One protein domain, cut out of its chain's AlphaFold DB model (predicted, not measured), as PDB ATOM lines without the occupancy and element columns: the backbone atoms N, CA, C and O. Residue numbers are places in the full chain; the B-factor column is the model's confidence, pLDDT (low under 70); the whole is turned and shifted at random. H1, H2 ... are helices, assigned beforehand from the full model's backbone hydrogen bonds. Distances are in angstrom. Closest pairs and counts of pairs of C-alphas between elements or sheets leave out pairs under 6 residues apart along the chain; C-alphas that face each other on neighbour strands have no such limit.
ATOM      1  N   SER A  84       0.924  46.256  50.458       89.94
ATOM      2  CA  SER A  84       0.900  45.066  51.324       89.94
ATOM      3  C   SER A  84      -0.466  44.370  51.349       89.94
ATOM      4  O   SER A  84      -0.521  43.154  51.530       89.94
ATOM      5  N   TYR A  85      -1.544  45.113  51.087       91.62
ATOM      6  CA  TYR A  85      -2.908  44.595  51.010       91.62
ATOM      7  C   TYR A  85      -3.151  43.781  49.735       91.62
ATOM      8  O   TYR A  85      -4.048  42.957  49.729       91.62
ATOM      9  N   LEU A  86      -2.317  43.906  48.697       91.62
ATOM     10  CA  LEU A  86      -2.347  42.985  47.554       91.62
ATOM     11  C   LEU A  86      -1.845  41.580  47.941       91.62
ATOM     12  O   LEU A  86      -2.223  40.572  47.351       91.62
ATOM     13  N   PHE A  87      -0.962  41.502  48.941       88.75
ATOM     14  CA  PHE A  87      -0.261  40.266  49.306       88.75
ATOM     15  C   PHE A  87      -0.820  39.601  50.563       88.75
ATOM     16  O   PHE A  87      -0.731  38.378  50.712       88.75
ATOM     17  N   LYS A  88      -1.296  40.420  51.505       87.75
ATOM     18  CA  LYS A  88      -1.705  40.054  52.867       87.75
ATOM     19  C   LYS A  88      -2.888  40.916  53.311       87.75
ATOM     20  O   LYS A  88      -2.820  41.579  54.346       87.75
ATOM     21  N   ALA A  89      -3.943  40.947  52.501       87.38
ATOM     22  CA  ALA A  89      -5.182  41.616  52.873       87.38
ATOM     23  C   ALA A  89      -5.810  40.953  54.115       87.38
ATOM     24  O   ALA A  89      -5.717  39.731  54.259       87.38
ATOM     25  N   PRO A  90      -6.473  41.723  54.993       87.81
ATOM     26  CA  PRO A  90      -7.294  41.151  56.058       87.81
ATOM     27  C   PRO A  90      -8.570  40.479  55.522       87.81
ATOM     28  O   PRO A  90      -9.087  39.563  56.155       87.81
ATOM     29  N   ASP A  91      -9.061  40.921  54.365       91.81
ATOM     30  CA  ASP A  91     -10.285  40.453  53.719       91.81
ATOM     31  C   ASP A  91     -10.181  40.588  52.187       91.81
ATOM     32  O   ASP A  91      -9.361  41.353  51.676       91.81
ATOM     33  N   GLU A  92     -11.014  39.850  51.453       91.69
ATOM     34  CA  GLU A  92     -11.006  39.831  49.984       91.69
ATOM     35  C   GLU A  92     -11.380  41.194  49.375       91.69
ATOM     36  O   GLU A  92     -10.770  41.624  48.396       91.69
ATOM     37  N   ALA A  93     -12.313  41.932  49.985       92.12
ATOM     38  CA  ALA A  93     -12.732  43.239  49.481       92.12
ATOM     39  C   ALA A  93     -11.598  44.275  49.558       92.12
ATOM     40  O   ALA A  93     -11.427  45.087  48.651       92.12
ATOM     41  N   SER A  94     -10.779  44.221  50.608       92.25
ATOM     42  CA  SER A  94      -9.557  45.016  50.749       92.25
ATOM     43  C   SER A  94      -8.519  44.712  49.661       92.25
ATOM     44  O   SER A  94      -7.861  45.634  49.177       92.25
ATOM     45  N   GLU A  95      -8.372  43.444  49.275       94.00
ATOM     46  CA  GLU A  95      -7.480  43.042  48.183       94.00
ATOM     47  C   GLU A  95      -7.985  43.582  46.839       94.00
ATOM     48  O   GLU A  95      -7.241  44.250  46.118       94.00
ATOM     49  N   ILE A  96      -9.271  43.355  46.546       93.88
ATOM     50  CA  ILE A  96      -9.944  43.813  45.323       93.88
ATOM     51  C   ILE A  96      -9.866  45.337  45.206       93.88
ATOM     52  O   ILE A  96      -9.535  45.854  44.141       93.88
ATOM     53  N   PHE A  97     -10.099  46.062  46.304       94.38
ATOM     54  CA  PHE A  97      -9.978  47.518  46.348       94.38
ATOM     55  C   PHE A  97      -8.588  47.989  45.912       94.38
ATOM     56  O   PHE A  97      -8.477  48.834  45.027       94.38
ATOM     57  N   VAL A  98      -7.521  47.437  46.503       94.75
ATOM     58  CA  VAL A  98      -6.148  47.835  46.158       94.75
ATOM     59  C   VAL A  98      -5.796  47.429  44.732       94.75
ATOM     60  O   VAL A  98      -5.171  48.217  44.026       94.75
ATOM     61  N   LYS A  99      -6.221  46.243  44.287       95.69
ATOM     62  CA  LYS A  99      -5.997  45.765  42.920       95.69
ATOM     63  C   LYS A  99      -6.638  46.695  41.885       95.69
ATOM     64  O   LYS A  99      -5.946  47.141  40.973       95.69
ATOM     65  N   ASN A 100      -7.915  47.028  42.056       95.25
ATOM     66  CA  ASN A 100      -8.643  47.900  41.132       95.25
ATOM     67  C   ASN A 100      -8.080  49.322  41.149       95.25
ATOM     68  O   ASN A 100      -7.833  49.899  40.096       95.25
ATOM     69  N   LEU A 101      -7.784  49.858  42.336       95.69
ATOM     70  CA  LEU A 101      -7.220  51.198  42.455       95.69
ATOM     71  C   LEU A 101      -5.824  51.302  41.818       95.69
ATOM     72  O   LEU A 101      -5.511  52.314  41.198       95.69
ATOM     73  N   LEU A 102      -4.984  50.268  41.959       96.25
ATOM     74  CA  LEU A 102      -3.679  50.211  41.295       96.25
ATOM     75  C   LEU A 102      -3.814  50.107  39.785       96.25
ATOM     76  O   LEU A 102      -3.071  50.784  39.085       96.25
ATOM     77  N   LYS A 103      -4.741  49.281  39.292       96.62
ATOM     78  CA  LYS A 103      -5.010  49.160  37.860       96.62
ATOM     79  C   LYS A 103      -5.420  50.512  37.275       96.62
ATOM     80  O   LYS A 103      -4.763  50.991  36.359       96.62
ATOM     81  N   ASP A 104      -6.425  51.157  37.861       96.19
ATOM     82  CA  ASP A 104      -6.914  52.454  37.387       96.19
ATOM     83  C   ASP A 104      -5.820  53.532  37.460       96.19
ATOM     84  O   ASP A 104      -5.707  54.372  36.570       96.19
ATOM     85  N   LEU A 105      -4.976  53.500  38.500       96.00
ATOM     86  CA  LEU A 105      -3.830  54.398  38.609       96.00
ATOM     87  C   LEU A 105      -2.780  54.134  37.530       96.00
ATOM     88  O   LEU A 105      -2.293  55.082  36.927       96.00
ATOM     89  N   ILE A 106      -2.409  52.878  37.292       96.31
ATOM     90  CA  ILE A 106      -1.434  52.506  36.261       96.31
ATOM     91  C   ILE A 106      -1.934  52.970  34.894       96.31
ATOM     92  O   ILE A 106      -1.200  53.652  34.181       96.31
ATOM     93  N   ASP A 107      -3.191  52.677  34.567       95.00
ATOM     94  CA  ASP A 107      -3.811  53.121  33.324       95.00
ATOM     95  C   ASP A 107      -3.753  54.647  33.225       95.00
ATOM     96  O   ASP A 107      -3.222  55.181  32.258       95.00
ATOM     97  N   LYS A 108      -4.159  55.361  34.279       93.00
ATOM     98  CA  LYS A 108      -4.150  56.826  34.288       93.00
ATOM     99  C   LYS A 108      -2.760  57.446  34.127       93.00
ATOM    100  O   LYS A 108      -2.630  58.503  33.513       93.00
ATOM    101  N   LEU A 109      -1.732  56.847  34.726       91.25
ATOM    102  CA  LEU A 109      -0.373  57.395  34.724       91.25
ATOM    103  C   LEU A 109       0.361  57.177  33.397       91.25
ATOM    104  O   LEU A 109       1.225  57.987  33.044       91.25
ATOM    105  N   TYR A 110       0.064  56.079  32.702       93.56
ATOM    106  CA  TYR A 110       0.866  55.617  31.566       93.56
ATOM    107  C   TYR A 110       0.092  55.513  30.248       93.56
ATOM    108  O   TYR A 110       0.715  55.250  29.220       93.56
ATOM    109  N   GLU A 111      -1.217  55.772  30.242       90.88
ATOM    110  CA  GLU A 111      -1.994  55.940  29.011       90.88
ATOM    111  C   GLU A 111      -1.329  56.970  28.080       90.88
ATOM    112  O   GLU A 111      -0.870  58.040  28.499       90.88
ATOM    113  N   GLY A 112      -1.208  56.609  26.802       88.00
ATOM    114  CA  GLY A 112      -0.540  57.423  25.788       88.00
ATOM    115  C   GLY A 112       0.994  57.377  25.820       88.00
ATOM    116  O   GLY A 112       1.635  58.091  25.044       88.00
ATOM    117  N   LYS A 113       1.622  56.558  26.680       89.56
ATOM    118  CA  LYS A 113       3.078  56.322  26.659       89.56
ATOM    119  C   LYS A 113       3.408  55.132  25.764       89.56
ATOM    120  O   LYS A 113       2.806  54.075  25.905       89.56
ATOM    121  N   SER A 114       4.411  55.273  24.894       89.12
ATOM    122  CA  SER A 114       4.740  54.258  23.876       89.12
ATOM    123  C   SER A 114       4.945  52.859  24.461       89.12
ATOM    124  O   SER A 114       4.280  51.929  24.028       89.12
ATOM    125  N   PHE A 115       5.768  52.724  25.508       89.62
ATOM    126  CA  PHE A 115       6.025  51.426  26.148       89.62
ATOM    127  C   PHE A 115       4.749  50.766  26.702       89.62
ATOM    128  O   PHE A 115       4.653  49.543  26.728       89.62
ATOM    129  N   TYR A 116       3.796  51.574  27.176       94.12
ATOM    130  CA  TYR A 116       2.548  51.113  27.777       94.12
ATOM    131  C   TYR A 116       1.529  50.744  26.692       94.12
ATOM    132  O   TYR A 116       0.913  49.685  26.766       94.12
ATOM    133  N   GLU A 117       1.404  51.559  25.643       93.69
ATOM    134  CA  GLU A 117       0.538  51.269  24.496       93.69
ATOM    135  C   GLU A 117       0.998  50.021  23.731       93.69
ATOM    136  O   GLU A 117       0.180  49.173  23.383       93.69
ATOM    137  N   GLU A 118       2.307  49.861  23.525       93.06
ATOM    138  CA  GLU A 118       2.884  48.695  22.847       93.06
ATOM    139  C   GLU A 118       2.540  47.387  23.572       93.06
ATOM    140  O   GLU A 118       2.084  46.426  22.946       93.06
ATOM    141  N   ILE A 119       2.713  47.334  24.898       94.62
ATOM    142  CA  ILE A 119       2.366  46.130  25.659       94.62
ATOM    143  C   ILE A 119       0.852  45.947  25.773       94.62
ATOM    144  O   ILE A 119       0.382  44.823  25.634       94.62
ATOM    145  N   LYS A 120       0.064  47.020  25.939       95.06
ATOM    146  CA  LYS A 120      -1.404  46.937  26.035       95.06
ATOM    147  C   LYS A 120      -2.043  46.431  24.743       95.06
ATOM    148  O   LYS A 120      -3.011  45.680  24.800       95.06
ATOM    149  N   GLN A 121      -1.491  46.787  23.584       94.56
ATOM    150  CA  GLN A 121      -1.954  46.281  22.286       94.56
ATOM    151  C   GLN A 121      -1.686  44.782  22.121       94.56
ATOM    152  O   GLN A 121      -2.548  44.051  21.636       94.56
ATOM    153  N   ASN A 122      -0.511  44.317  22.550       94.88
ATOM    154  CA  ASN A 122      -0.121  42.911  22.426       94.88
ATOM    155  C   ASN A 122      -0.722  42.026  23.530       94.88
ATOM    156  O   ASN A 122      -0.995  40.848  23.309       94.88
ATOM    157  N   ARG A 123      -0.930  42.593  24.721       95.81
ATOM    158  CA  ARG A 123      -1.413  41.926  25.933       95.81
ATOM    159  C   ARG A 123      -2.414  42.839  26.662       95.81
ATOM    160  O   ARG A 123      -2.048  43.522  27.616       95.81
ATOM    161  N   PRO A 124      -3.699  42.854  26.263       94.50
ATOM    162  CA  PRO A 124      -4.692  43.775  26.830       94.50
ATOM    163  C   PRO A 124      -4.898  43.667  28.347       94.50
ATOM    164  O   PRO A 124      -5.288  44.648  28.973       94.50
ATOM    165  N   ALA A 125      -4.624  42.497  28.934       95.38
ATOM    166  CA  ALA A 125      -4.754  42.219  30.367       95.38
ATOM    167  C   ALA A 125      -3.411  42.267  31.128       95.38
ATOM    168  O   ALA A 125      -3.308  41.757  32.246       95.38
ATOM    169  N   PHE A 126      -2.356  42.854  30.542       96.06
ATOM    170  CA  PHE A 126      -1.012  42.783  31.126       96.06
ATOM    171  C   PHE A 126      -0.910  43.445  32.509       96.06
ATOM    172  O   PHE A 126      -0.058  43.056  33.302       96.06
ATOM    173  N   VAL A 127      -1.751  44.444  32.813       96.56
ATOM    174  CA  VAL A 127      -1.757  45.100  34.130       96.56
ATOM    175  C   VAL A 127      -2.283  44.135  35.189       96.56
ATOM    176  O   VAL A 127      -1.682  43.997  36.253       96.56
ATOM    177  N   GLU A 128      -3.369  43.416  34.903       96.12
ATOM    178  CA  GLU A 128      -3.892  42.376  35.785       96.12
ATOM    179  C   GLU A 128      -2.901  41.228  35.953       96.12
ATOM    180  O   GLU A 128      -2.655  40.800  37.081       96.12
ATOM    181  N   GLU A 129      -2.308  40.767  34.850       95.88
ATOM    182  CA  GLU A 129      -1.269  39.736  34.860       95.88
ATOM    183  C   GLU A 129      -0.069  40.171  35.708       95.88
ATOM    184  O   GLU A 129       0.401  39.406  36.550       95.88
ATOM    185  N   LEU A 130       0.385  41.420  35.562       95.31
ATOM    186  CA  LEU A 130       1.474  41.992  36.350       95.31
ATOM    187  C   LEU A 130       1.149  41.988  37.848       95.31
ATOM    188  O   LEU A 130       1.987  41.583  38.656       95.31
ATOM    189  N   LEU A 131      -0.050  42.430  38.239       95.44
ATOM    190  CA  LEU A 131      -0.453  42.483  39.648       95.44
ATOM    191  C   LEU A 131      -0.573  41.083  40.267       95.44
ATOM    192  O   LEU A 131      -0.124  40.883  41.401       95.44
ATOM    193  N   GLU A 132      -1.115  40.104  39.537       94.50
ATOM    194  CA  GLU A 132      -1.150  38.709  39.996       94.50
ATOM    195  C   GLU A 132       0.256  38.117  40.096       94.50
ATOM    196  O   GLU A 132       0.607  37.504  41.108       94.50
ATOM    197  N   ARG A 133       1.116  38.376  39.108       93.50
ATOM    198  CA  ARG A 133       2.492  37.882  39.115       93.50
ATOM    199  C   ARG A 133       3.302  38.455  40.273       93.50
ATOM    200  O   ARG A 133       4.012  37.719  40.958       93.50
ATOM    201  N   LEU A 134       3.148  39.751  40.551       92.12
ATOM    202  CA  LEU A 134       3.722  40.389  41.735       92.12
ATOM    203  C   LEU A 134       3.227  39.712  43.014       92.12
ATOM    204  O   LEU A 134       4.018  39.418  43.907       92.12
ATOM    205  N   LYS A 135       1.927  39.425  43.110       92.69
ATOM    206  CA  LYS A 135       1.346  38.755  44.276       92.69
ATOM    207  C   LYS A 135       1.925  37.361  44.497       92.69
ATOM    208  O   LYS A 135       2.254  37.019  45.636       92.69
ATOM    209  N   GLU A 136       2.071  36.572  43.441       92.25
ATOM    210  CA  GLU A 136       2.678  35.241  43.497       92.25
ATOM    211  C   GLU A 136       4.143  35.288  43.929       92.25
ATOM    212  O   GLU A 136       4.518  34.611  44.888       92.25
ATOM    213  N   GLU A 137       4.954  36.127  43.286       90.88
ATOM    214  CA  GLU A 137       6.390  36.211  43.564       90.88
ATOM    215  C   GLU A 137       6.663  36.742  44.974       90.88
ATOM    216  O   GLU A 137       7.495  36.200  45.704       90.88
ATOM    217  N   VAL A 138       5.891  37.727  45.440       89.69
ATOM    218  CA  VAL A 138       5.987  38.204  46.827       89.69
ATOM    219  C   VAL A 138       5.603  37.107  47.821       89.69
ATOM    220  O   VAL A 138       6.212  37.000  48.893       89.69
ATOM    221  N   LYS A 139       4.598  36.279  47.509       88.44
ATOM    222  CA  LYS A 139       4.239  35.125  48.346       88.44
ATOM    223  C   LYS A 139       5.360  34.089  48.356       88.44
ATOM    224  O   LYS A 139       5.694  33.614  49.441       88.44
ATOM    225  N   GLU A 140       5.953  33.776  47.207       88.19
ATOM    226  CA  GLU A 140       7.055  32.818  47.075       88.19
ATOM    227  C   GLU A 140       8.293  33.277  47.859       88.19
ATOM    228  O   GLU A 140       8.787  32.543  48.719       88.19
ATOM    229  N   GLN A 141       8.734  34.525  47.674       85.69
ATOM    230  CA  GLN A 141       9.895  35.085  48.373       85.69
ATOM    231  C   GLN A 141       9.698  35.116  49.896       85.69
ATOM    232  O   GLN A 141      10.609  34.793  50.663       85.69
ATOM    233  N   ASN A 142       8.481  35.439  50.344       86.62
ATOM    234  CA  ASN A 142       8.135  35.488  51.762       86.62
ATOM    235  C   ASN A 142       8.024  34.107  52.430       86.62
ATOM    236  O   ASN A 142       7.962  34.067  53.661       86.62
ATOM    237  N   ARG A 143       8.022  32.991  51.677       85.75
ATOM    238  CA  ARG A 143       8.142  31.642  52.267       85.75
ATOM    239  C   ARG A 143       9.490  31.450  52.955       85.75
ATOM    240  O   ARG A 143       9.575  30.693  53.915       85.75
ATOM    241  N   ASN A 144      10.529  32.150  52.496       84.50
ATOM    242  CA  ASN A 144      11.831  32.151  53.144       84.50
ATOM    243  C   ASN A 144      11.934  33.333  54.134       84.50
ATOM    244  O   ASN A 144      11.968  34.489  53.701       84.50
ATOM    245  N   PRO A 145      12.063  33.085  55.454       77.44
ATOM    246  CA  PRO A 145      12.167  34.144  56.463       77.44
ATOM    247  C   PRO A 145      13.316  35.133  56.216       77.44
ATOM    248  O   PRO A 145      13.202  36.306  56.574       77.44
ATOM    249  N   GLN A 146      14.406  34.681  55.587       75.31
ATOM    250  CA  GLN A 146      15.584  35.501  55.288       75.31
ATOM    251  C   GLN A 146      15.386  36.422  54.075       75.31
ATOM    252  O   GLN A 146      16.095  37.418  53.951       75.31
ATOM    253  N   LYS A 147      14.418  36.126  53.198       79.88
ATOM    254  CA  LYS A 147      14.128  36.895  51.972       79.88
ATOM    255  C   LYS A 147      12.806  37.663  52.048       79.88
ATOM    256  O   LYS A 147      12.256  38.063  51.027       79.88
ATOM    257  N   LYS A 148      12.289  37.876  53.261       82.88
ATOM    258  CA  LYS A 148      11.022  38.579  53.468       82.88
ATOM    259  C   LYS A 148      11.118  40.021  52.970       82.88
ATOM    260  O   LYS A 148      11.989  40.774  53.411       82.88
ATOM    261  N   ILE A 149      10.176  40.414  52.122       82.25
ATOM    262  CA  ILE A 149      10.068  41.780  51.611       82.25
ATOM    263  C   ILE A 149       9.586  42.692  52.738       82.25
ATOM    264  O   ILE A 149       8.544  42.456  53.356       82.25
ATOM    265  N   LYS A 150      10.371  43.729  53.017       79.00
ATOM    266  CA  LYS A 150      10.119  44.750  54.039       79.00
ATOM    267  C   LYS A 150       9.987  46.146  53.444       79.00
ATOM    268  O   LYS A 150       9.329  46.978  54.056       79.00
ATOM    269  N   THR A 151      10.611  46.406  52.296       78.81
ATOM    270  CA  THR A 151      10.646  47.737  51.681       78.81
ATOM    271  C   THR A 151      10.168  47.707  50.236       78.81
ATOM    272  O   THR A 151      10.256  46.687  49.555       78.81
ATOM    273  N   ILE A 152       9.666  48.845  49.753       78.44
ATOM    274  CA  ILE A 152       9.168  48.957  48.378       78.44
ATOM    275  C   ILE A 152      10.286  48.755  47.345       78.44
ATOM    276  O   ILE A 152      10.064  48.170  46.292       78.44
ATOM    277  N   GLN A 153      11.524  49.136  47.676       76.50
ATOM    278  CA  GLN A 153      12.685  48.940  46.805       76.50
ATOM    279  C   GLN A 153      12.992  47.458  46.567       76.50
ATOM    280  O   GLN A 153      13.545  47.109  45.533       76.50
ATOM    281  N   GLN A 154      12.636  46.571  47.500       79.00
ATOM    282  CA  GLN A 154      12.814  45.132  47.303       79.00
ATOM    283  C   GLN A 154      11.817  44.562  46.288       79.00
ATOM    284  O   GLN A 154      12.156  43.605  45.604       79.00
ATOM    285  N   ILE A 155      10.638  45.178  46.140       80.56
ATOM    286  CA  ILE A 155       9.651  44.798  45.117       80.56
ATOM    287  C   ILE A 155      10.172  45.122  43.718       80.56
ATOM    288  O   ILE A 155       9.980  44.336  42.799       80.56
ATOM    289  N   ALA A 156      10.908  46.225  43.570       76.06
ATOM    290  CA  ALA A 156      11.552  46.582  42.308       76.06
ATOM    291  C   ALA A 156      12.594  45.554  41.827       76.06
ATOM    292  O   ALA A 156      12.916  45.526  40.647       76.06
ATOM    293  N   ASN A 157      13.107  44.715  42.733       80.81
ATOM    294  CA  ASN A 157      14.115  43.694  42.442       80.81
ATOM    295  C   ASN A 157      13.517  42.277  42.350       80.81
ATOM    296  O   ASN A 157      14.258  41.297  42.454       80.81
ATOM    297  N   LEU A 158      12.192  42.149  42.237       83.88
ATOM    298  CA  LEU A 158      11.544  40.856  42.047       83.88
ATOM    299  C   LEU A 158      11.844  40.298  40.659       83.88
ATOM    300  O   LEU A 158      11.749  41.004  39.658       83.88
ATOM    301  N   ASP A 159      12.152  39.006  40.614       84.94
ATOM    302  CA  ASP A 159      12.259  38.273  39.362       84.94
ATOM    303  C   ASP A 159      10.867  37.780  38.951       84.94
ATOM    304  O   ASP A 159      10.361  36.786  39.471       84.94
ATOM    305  N   LEU A 160      10.226  38.504  38.032       87.38
ATOM    306  CA  LEU A 160       8.888  38.159  37.549       87.38
ATOM    307  C   LEU A 160       8.884  36.942  36.610       87.38
ATOM    308  O   LEU A 160       7.803  36.428  36.303       87.38
ATOM    309  N   LYS A 161      10.052  36.431  36.191       87.44
ATOM    310  CA  LYS A 161      10.258  35.353  35.199       87.44
ATOM    311  C   LYS A 161       9.734  35.671  33.784       87.44
ATOM    312  O   LYS A 161      10.318  35.207  32.811       87.44
ATOM    313  N   ASP A 162       8.681  36.479  33.655       90.56
ATOM    314  CA  ASP A 162       8.208  37.057  32.395       90.56
ATOM    315  C   ASP A 162       8.968  38.356  32.095       90.56
ATOM    316  O   ASP A 162       8.882  39.338  32.839       90.56
ATOM    317  N   GLN A 163       9.723  38.352  30.996       89.50
ATOM    318  CA  GLN A 163      10.572  39.469  30.597       89.50
ATOM    319  C   GLN A 163       9.770  40.697  30.140       89.50
ATOM    320  O   GLN A 163      10.202  41.821  30.387       89.50
ATOM    321  N   GLU A 164       8.610  40.518  29.503       90.81
ATOM    322  CA  GLU A 164       7.777  41.640  29.053       90.81
ATOM    323  C   GLU A 164       7.142  42.352  30.248       90.81
ATOM    324  O   GLU A 164       7.240  43.577  30.358       90.81
ATOM    325  N   LEU A 165       6.592  41.590  31.200       91.38
ATOM    326  CA  LEU A 165       6.051  42.151  32.442       91.38
ATOM    327  C   LEU A 165       7.150  42.803  33.293       91.38
ATOM    328  O   LEU A 165       6.940  43.887  33.838       91.38
ATOM    329  N   ALA A 166       8.337  42.190  33.372       88.44
ATOM    330  CA  ALA A 166       9.490  42.765  34.066       88.44
ATOM    331  C   ALA A 166       9.943  44.092  33.449       88.44
ATOM    332  O   ALA A 166      10.183  45.057  34.179       88.44
ATOM    333  N   ASN A 167      10.012  44.173  32.119       88.56
ATOM    334  CA  ASN A 167      10.377  45.399  31.416       88.56
ATOM    335  C   ASN A 167       9.334  46.502  31.635       88.56
ATOM    336  O   ASN A 167       9.695  47.622  32.001       88.56
ATOM    337  N   ALA A 168       8.044  46.190  31.473       90.75
ATOM    338  CA  ALA A 168       6.968  47.150  31.709       90.75
ATOM    339  C   ALA A 168       6.989  47.662  33.156       90.75
ATOM    340  O   ALA A 168       6.961  48.872  33.395       90.75
ATOM    341  N   PHE A 169       7.134  46.759  34.126       91.62
ATOM    342  CA  PHE A 169       7.215  47.124  35.534       91.62
ATOM    343  C   PHE A 169       8.443  47.983  35.844       91.62
ATOM    344  O   PHE A 169       8.334  48.978  36.560       91.62
ATOM    345  N   TYR A 170       9.598  47.667  35.255       88.88
ATOM    346  CA  TYR A 170      10.796  48.497  35.363       88.88
ATOM    347  C   TYR A 170      10.545  49.921  34.854       88.88
ATOM    348  O   TYR A 170      10.889  50.884  35.544       88.88
ATOM    349  N   HIS A 171       9.906  50.073  33.690       88.69
ATOM    350  CA  HIS A 171       9.560  51.386  33.149       88.69
ATOM    351  C   HIS A 171       8.643  52.169  34.092       88.69
ATOM    352  O   HIS A 171       8.938  53.334  34.366       88.69
ATOM    353  N   MET A 172       7.606  51.531  34.645       90.12
ATOM    354  CA  MET A 172       6.683  52.143  35.612       90.12
ATOM    355  C   MET A 172       7.391  52.570  36.905       90.12
ATOM    356  O   MET A 172       7.168  53.662  37.421       90.12
ATOM    357  N   LEU A 173       8.276  51.731  37.446       87.81
ATOM    358  CA  LEU A 173       8.997  52.031  38.684       87.81
ATOM    359  C   LEU A 173      10.070  53.101  38.499       87.81
ATOM    360  O   LEU A 173      10.313  53.890  39.411       87.81
ATOM    361  N   LYS A 174      10.731  53.139  37.344       84.88
ATOM    362  CA  LYS A 174      11.772  54.131  37.070       84.88
ATOM    363  C   LYS A 174      11.184  55.525  36.863       84.88
ATOM    364  O   LYS A 174      11.776  56.500  37.324       84.88
ATOM    365  N   GLY A 175      10.037  55.614  36.189       86.00
ATOM    366  CA  GLY A 175       9.554  56.881  35.642       86.00
ATOM    367  C   GLY A 175      10.430  57.373  34.480       86.00
ATOM    368  O   GLY A 175      11.486  56.804  34.180       86.00
ATOM    369  N   SER A 176      10.016  58.463  33.842       81.88
ATOM    370  CA  SER A 176      10.838  59.198  32.877       81.88
ATOM    371  C   SER A 176      10.711  60.697  33.137       81.88
ATOM    372  O   SER A 176       9.591  61.206  33.182       81.88
ATOM    373  N   PRO A 177      11.811  61.444  33.323       72.88
ATOM    374  CA  PRO A 177      11.715  62.892  33.439       72.88
ATOM    375  C   PRO A 177      11.215  63.503  32.118       72.88
ATOM    376  O   PRO A 177      11.455  62.937  31.048       72.88
ATOM    377  N   PRO A 178      10.528  64.656  32.158       69.19
ATOM    378  CA  PRO A 178      10.185  65.387  30.947       69.19
ATOM    379  C   PRO A 178      11.462  65.847  30.241       69.19
ATOM    380  O   PRO A 178      12.321  66.490  30.846       69.19
ATOM    381  N   VAL A 179      11.584  65.516  28.958       60.53
ATOM    382  CA  VAL A 179      12.658  66.014  28.098       60.53
ATOM    383  C   VAL A 179      12.229  67.405  27.605       60.53
ATOM    384  O   VAL A 179      11.102  67.601  27.139       60.53
ATOM    385  N   ASP A 180      13.094  68.395  27.819       55.47
ATOM    386  CA  ASP A 180      12.937  69.800  27.401       55.47
ATOM    387  C   ASP A 180      11.786  70.597  28.042       55.47
ATOM    388  O   ASP A 180      11.284  71.564  27.472       55.47
ATOM    389  N   GLY A 181      11.336  70.214  29.242       53.06
ATOM    390  CA  GLY A 181      10.224  70.894  29.925       53.06
ATOM    391  C   GLY A 181       8.851  70.627  29.294       53.06
ATOM    392  O   GLY A 181       7.834  71.092  29.808       53.06
ATOM    393  N   SER A 182       8.799  69.827  28.223       49.28
ATOM    394  CA  SER A 182       7.553  69.315  27.664       49.28
ATOM    395  C   SER A 182       7.054  68.142  28.518       49.28
ATOM    396  O   SER A 182       7.636  67.055  28.558       49.28
ATOM    397  N   ILE A 183       5.950  68.361  29.238       52.00
ATOM    398  CA  ILE A 183       5.298  67.344  30.088       52.00
ATOM    399  C   ILE A 183       4.919  66.096  29.263       52.00
ATOM    400  O   ILE A 183       4.860  64.986  29.788       52.00
ATOM    401  N   SER A 184       4.741  66.254  27.949       55.69
ATOM    402  CA  SER A 184       4.367  65.195  27.010       55.69
ATOM    403  C   SER A 184       5.338  64.010  26.966       55.69
ATOM    404  O   SER A 184       4.886  62.885  26.758       55.69
ATOM    405  N   GLN A 185       6.639  64.219  27.200       63.75
ATOM    406  CA  GLN A 185       7.645  63.150  27.070       63.75
ATOM    407  C   GLN A 185       8.035  62.485  28.404       63.75
ATOM    408  O   GLN A 185       8.606  61.396  28.404       63.75
ATOM    409  N   GLY A 186       7.692  63.099  29.540       73.56
ATOM    410  CA  GLY A 186       7.920  62.529  30.871       73.56
ATOM    411  C   GLY A 186       6.724  61.732  31.392       73.56
ATOM    412  O   GLY A 186       5.613  61.842  30.874       73.56
ATOM    413  N   TYR A 187       6.940  60.926  32.428       84.62
ATOM    414  CA  TYR A 187       5.893  60.279  33.216       84.62
ATOM    415  C   TYR A 187       6.397  59.970  34.641       84.62
ATOM    416  O   TYR A 187       7.586  59.682  34.825       84.62
ATOM    417  N   PRO A 188       5.531  60.048  35.667       87.56
ATOM    418  CA  PRO A 188       5.944  59.873  37.059       87.56
ATOM    419  C   PRO A 188       6.265  58.407  37.381       87.56
ATOM    420  O   PRO A 188       5.846  57.493  36.674       87.56
ATOM    421  N   SER A 189       7.009  58.181  38.465       88.75
ATOM    422  CA  SER A 189       7.293  56.831  38.951       88.75
ATOM    423  C   SER A 189       6.102  56.282  39.736       88.75
ATOM    424  O   SER A 189       5.531  56.974  40.580       88.75
ATOM    425  N   LEU A 190       5.786  54.997  39.557       88.81
ATOM    426  CA  LEU A 190       4.788  54.309  40.381       88.81
ATOM    427  C   LEU A 190       5.159  54.335  41.875       88.81
ATOM    428  O   LEU A 190       4.272  54.353  42.729       88.81
ATOM    429  N   LEU A 191       6.459  54.385  42.200       87.31
ATOM    430  CA  LEU A 191       6.965  54.443  43.577       87.31
ATOM    431  C   LEU A 191       6.490  55.690  44.332       87.31
ATOM    432  O   LEU A 191       6.422  55.659  45.559       87.31
ATOM    433  N   ASP A 192       6.116  56.755  43.622       85.81
ATOM    434  CA  ASP A 192       5.612  57.988  44.230       85.81
ATOM    435  C   ASP A 192       4.180  57.847  44.780       85.81
ATOM    436  O   ASP A 192       3.715  58.717  45.523       85.81
ATOM    437  N   TYR A 193       3.496  56.738  44.470       90.00
ATOM    438  CA  TYR A 193       2.090  56.503  44.812       90.00
ATOM    439  C   TYR A 193       1.859  55.279  45.704       90.00
ATOM    440  O   TYR A 193       0.750  55.113  46.211       90.00
ATOM    441  N   ILE A 194       2.872  54.441  45.936       89.62
ATOM    442  CA  ILE A 194       2.718  53.155  46.634       89.62
ATOM    443  C   ILE A 194       3.584  53.050  47.897       89.62
ATOM    444  O   ILE A 194       4.646  53.653  48.016       89.62
ATOM    445  N   THR A 195       3.130  52.254  48.863       89.12
ATOM    446  CA  THR A 195       3.834  51.961  50.122       89.12
ATOM    447  C   THR A 195       3.590  50.519  50.568       89.12
ATOM    448  O   THR A 195       2.646  49.878  50.121       89.12
ATOM    449  N   LEU A 196       4.415  50.008  51.485       86.94
ATOM    450  CA  LEU A 196       4.178  48.734  52.189       86.94
ATOM    451  C   LEU A 196       3.769  48.913  53.653       86.94
ATOM    452  O   LEU A 196       3.624  47.934  54.385       86.94
ATOM    453  N   HIS A 197       3.616  50.157  54.097       84.50
ATOM    454  CA  HIS A 197       3.342  50.497  55.486       84.50
ATOM    455  C   HIS A 197       2.027  51.267  55.616       84.50
ATOM    456  O   HIS A 197       1.594  51.943  54.685       84.50
ATOM    457  N   GLY A 198       1.427  51.210  56.804       83.69
ATOM    458  CA  GLY A 198       0.182  51.902  57.128       83.69
ATOM    459  C   GLY A 198      -1.006  50.957  57.288       83.69
ATOM    460  O   GLY A 198      -0.923  49.755  57.051       83.69
TER     461      GLY A 198
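Overview. This is residues 84 to 198 of the 279 residues of the protein "Putative membrane protein" of Criblamydia sequanensis CRIB-18 (UniProt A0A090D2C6). Two long helices, H2 and H4, meet at a steep angle near the start of H4 and spread towards the start of H2, where short H1 packs on both; H3 and H6 lie side by side at the other end, running opposite ways. A tail without named elements, residues 175 to 198, reaches out to Asp 180 and folds back. The printed part has 115 residues, with six named helices, H1 to H6 in order, and no named strand: all helix. It is compact, with a radius of gyration of the C-alphas of 14.6 A, yet elongated, spanning 45 by 28 by 25 A.

Along the chain. H1, residues 84 to 87, begins at C-alpha 84 (0.900, 45.066, 51.324). H2, residues 92 to 110, is 27.0 A long. H3 holds residues 114 to 122, 12.4 A. H4, residues 126 to 142, is 23.7 A long. H5 is residues 152 to 155. H6, residues 163 to 174, 16.1 A, ends at C-alpha 174 (11.772, 54.131, 37.070).

Arrangement. The hub, H4, touches H2 at a steep tilt of 54 degrees, opposite ways; the closest C-alphas, of Lys 103 and Val 127, are 6.4 A apart. H1 touches H4 (Phe 87 and Lys 135, closest C-alphas 5.5 A) and H2 (Leu 86 and Glu 95, 5.2 A). H6 only just touches H4, with 3 pairs of C-alphas within 8 A, the closest Leu 130 and Leu 165 at 6.0 A; they are about perpendicular, at 89 degrees. H3 touches H6 at a shallow tilt of 31 degrees, opposite ways, the C-alphas of Phe 115 and Ala 168 being closest at 7.1 A. H5 touches no helix. In H2, H3, H4 and H6 every O i to N i+4 pair is within hydrogen-bond range; H1 and H5 are too short for one.

Size, cuts and confidence. The C-alphas farthest apart, of Pro 145 and Asp 180, are 46.0 A apart. The printed part has no cut, and no link between helices is long. Mean pLDDT of the printed part is 86.9; residues 178 to 185 are under 70.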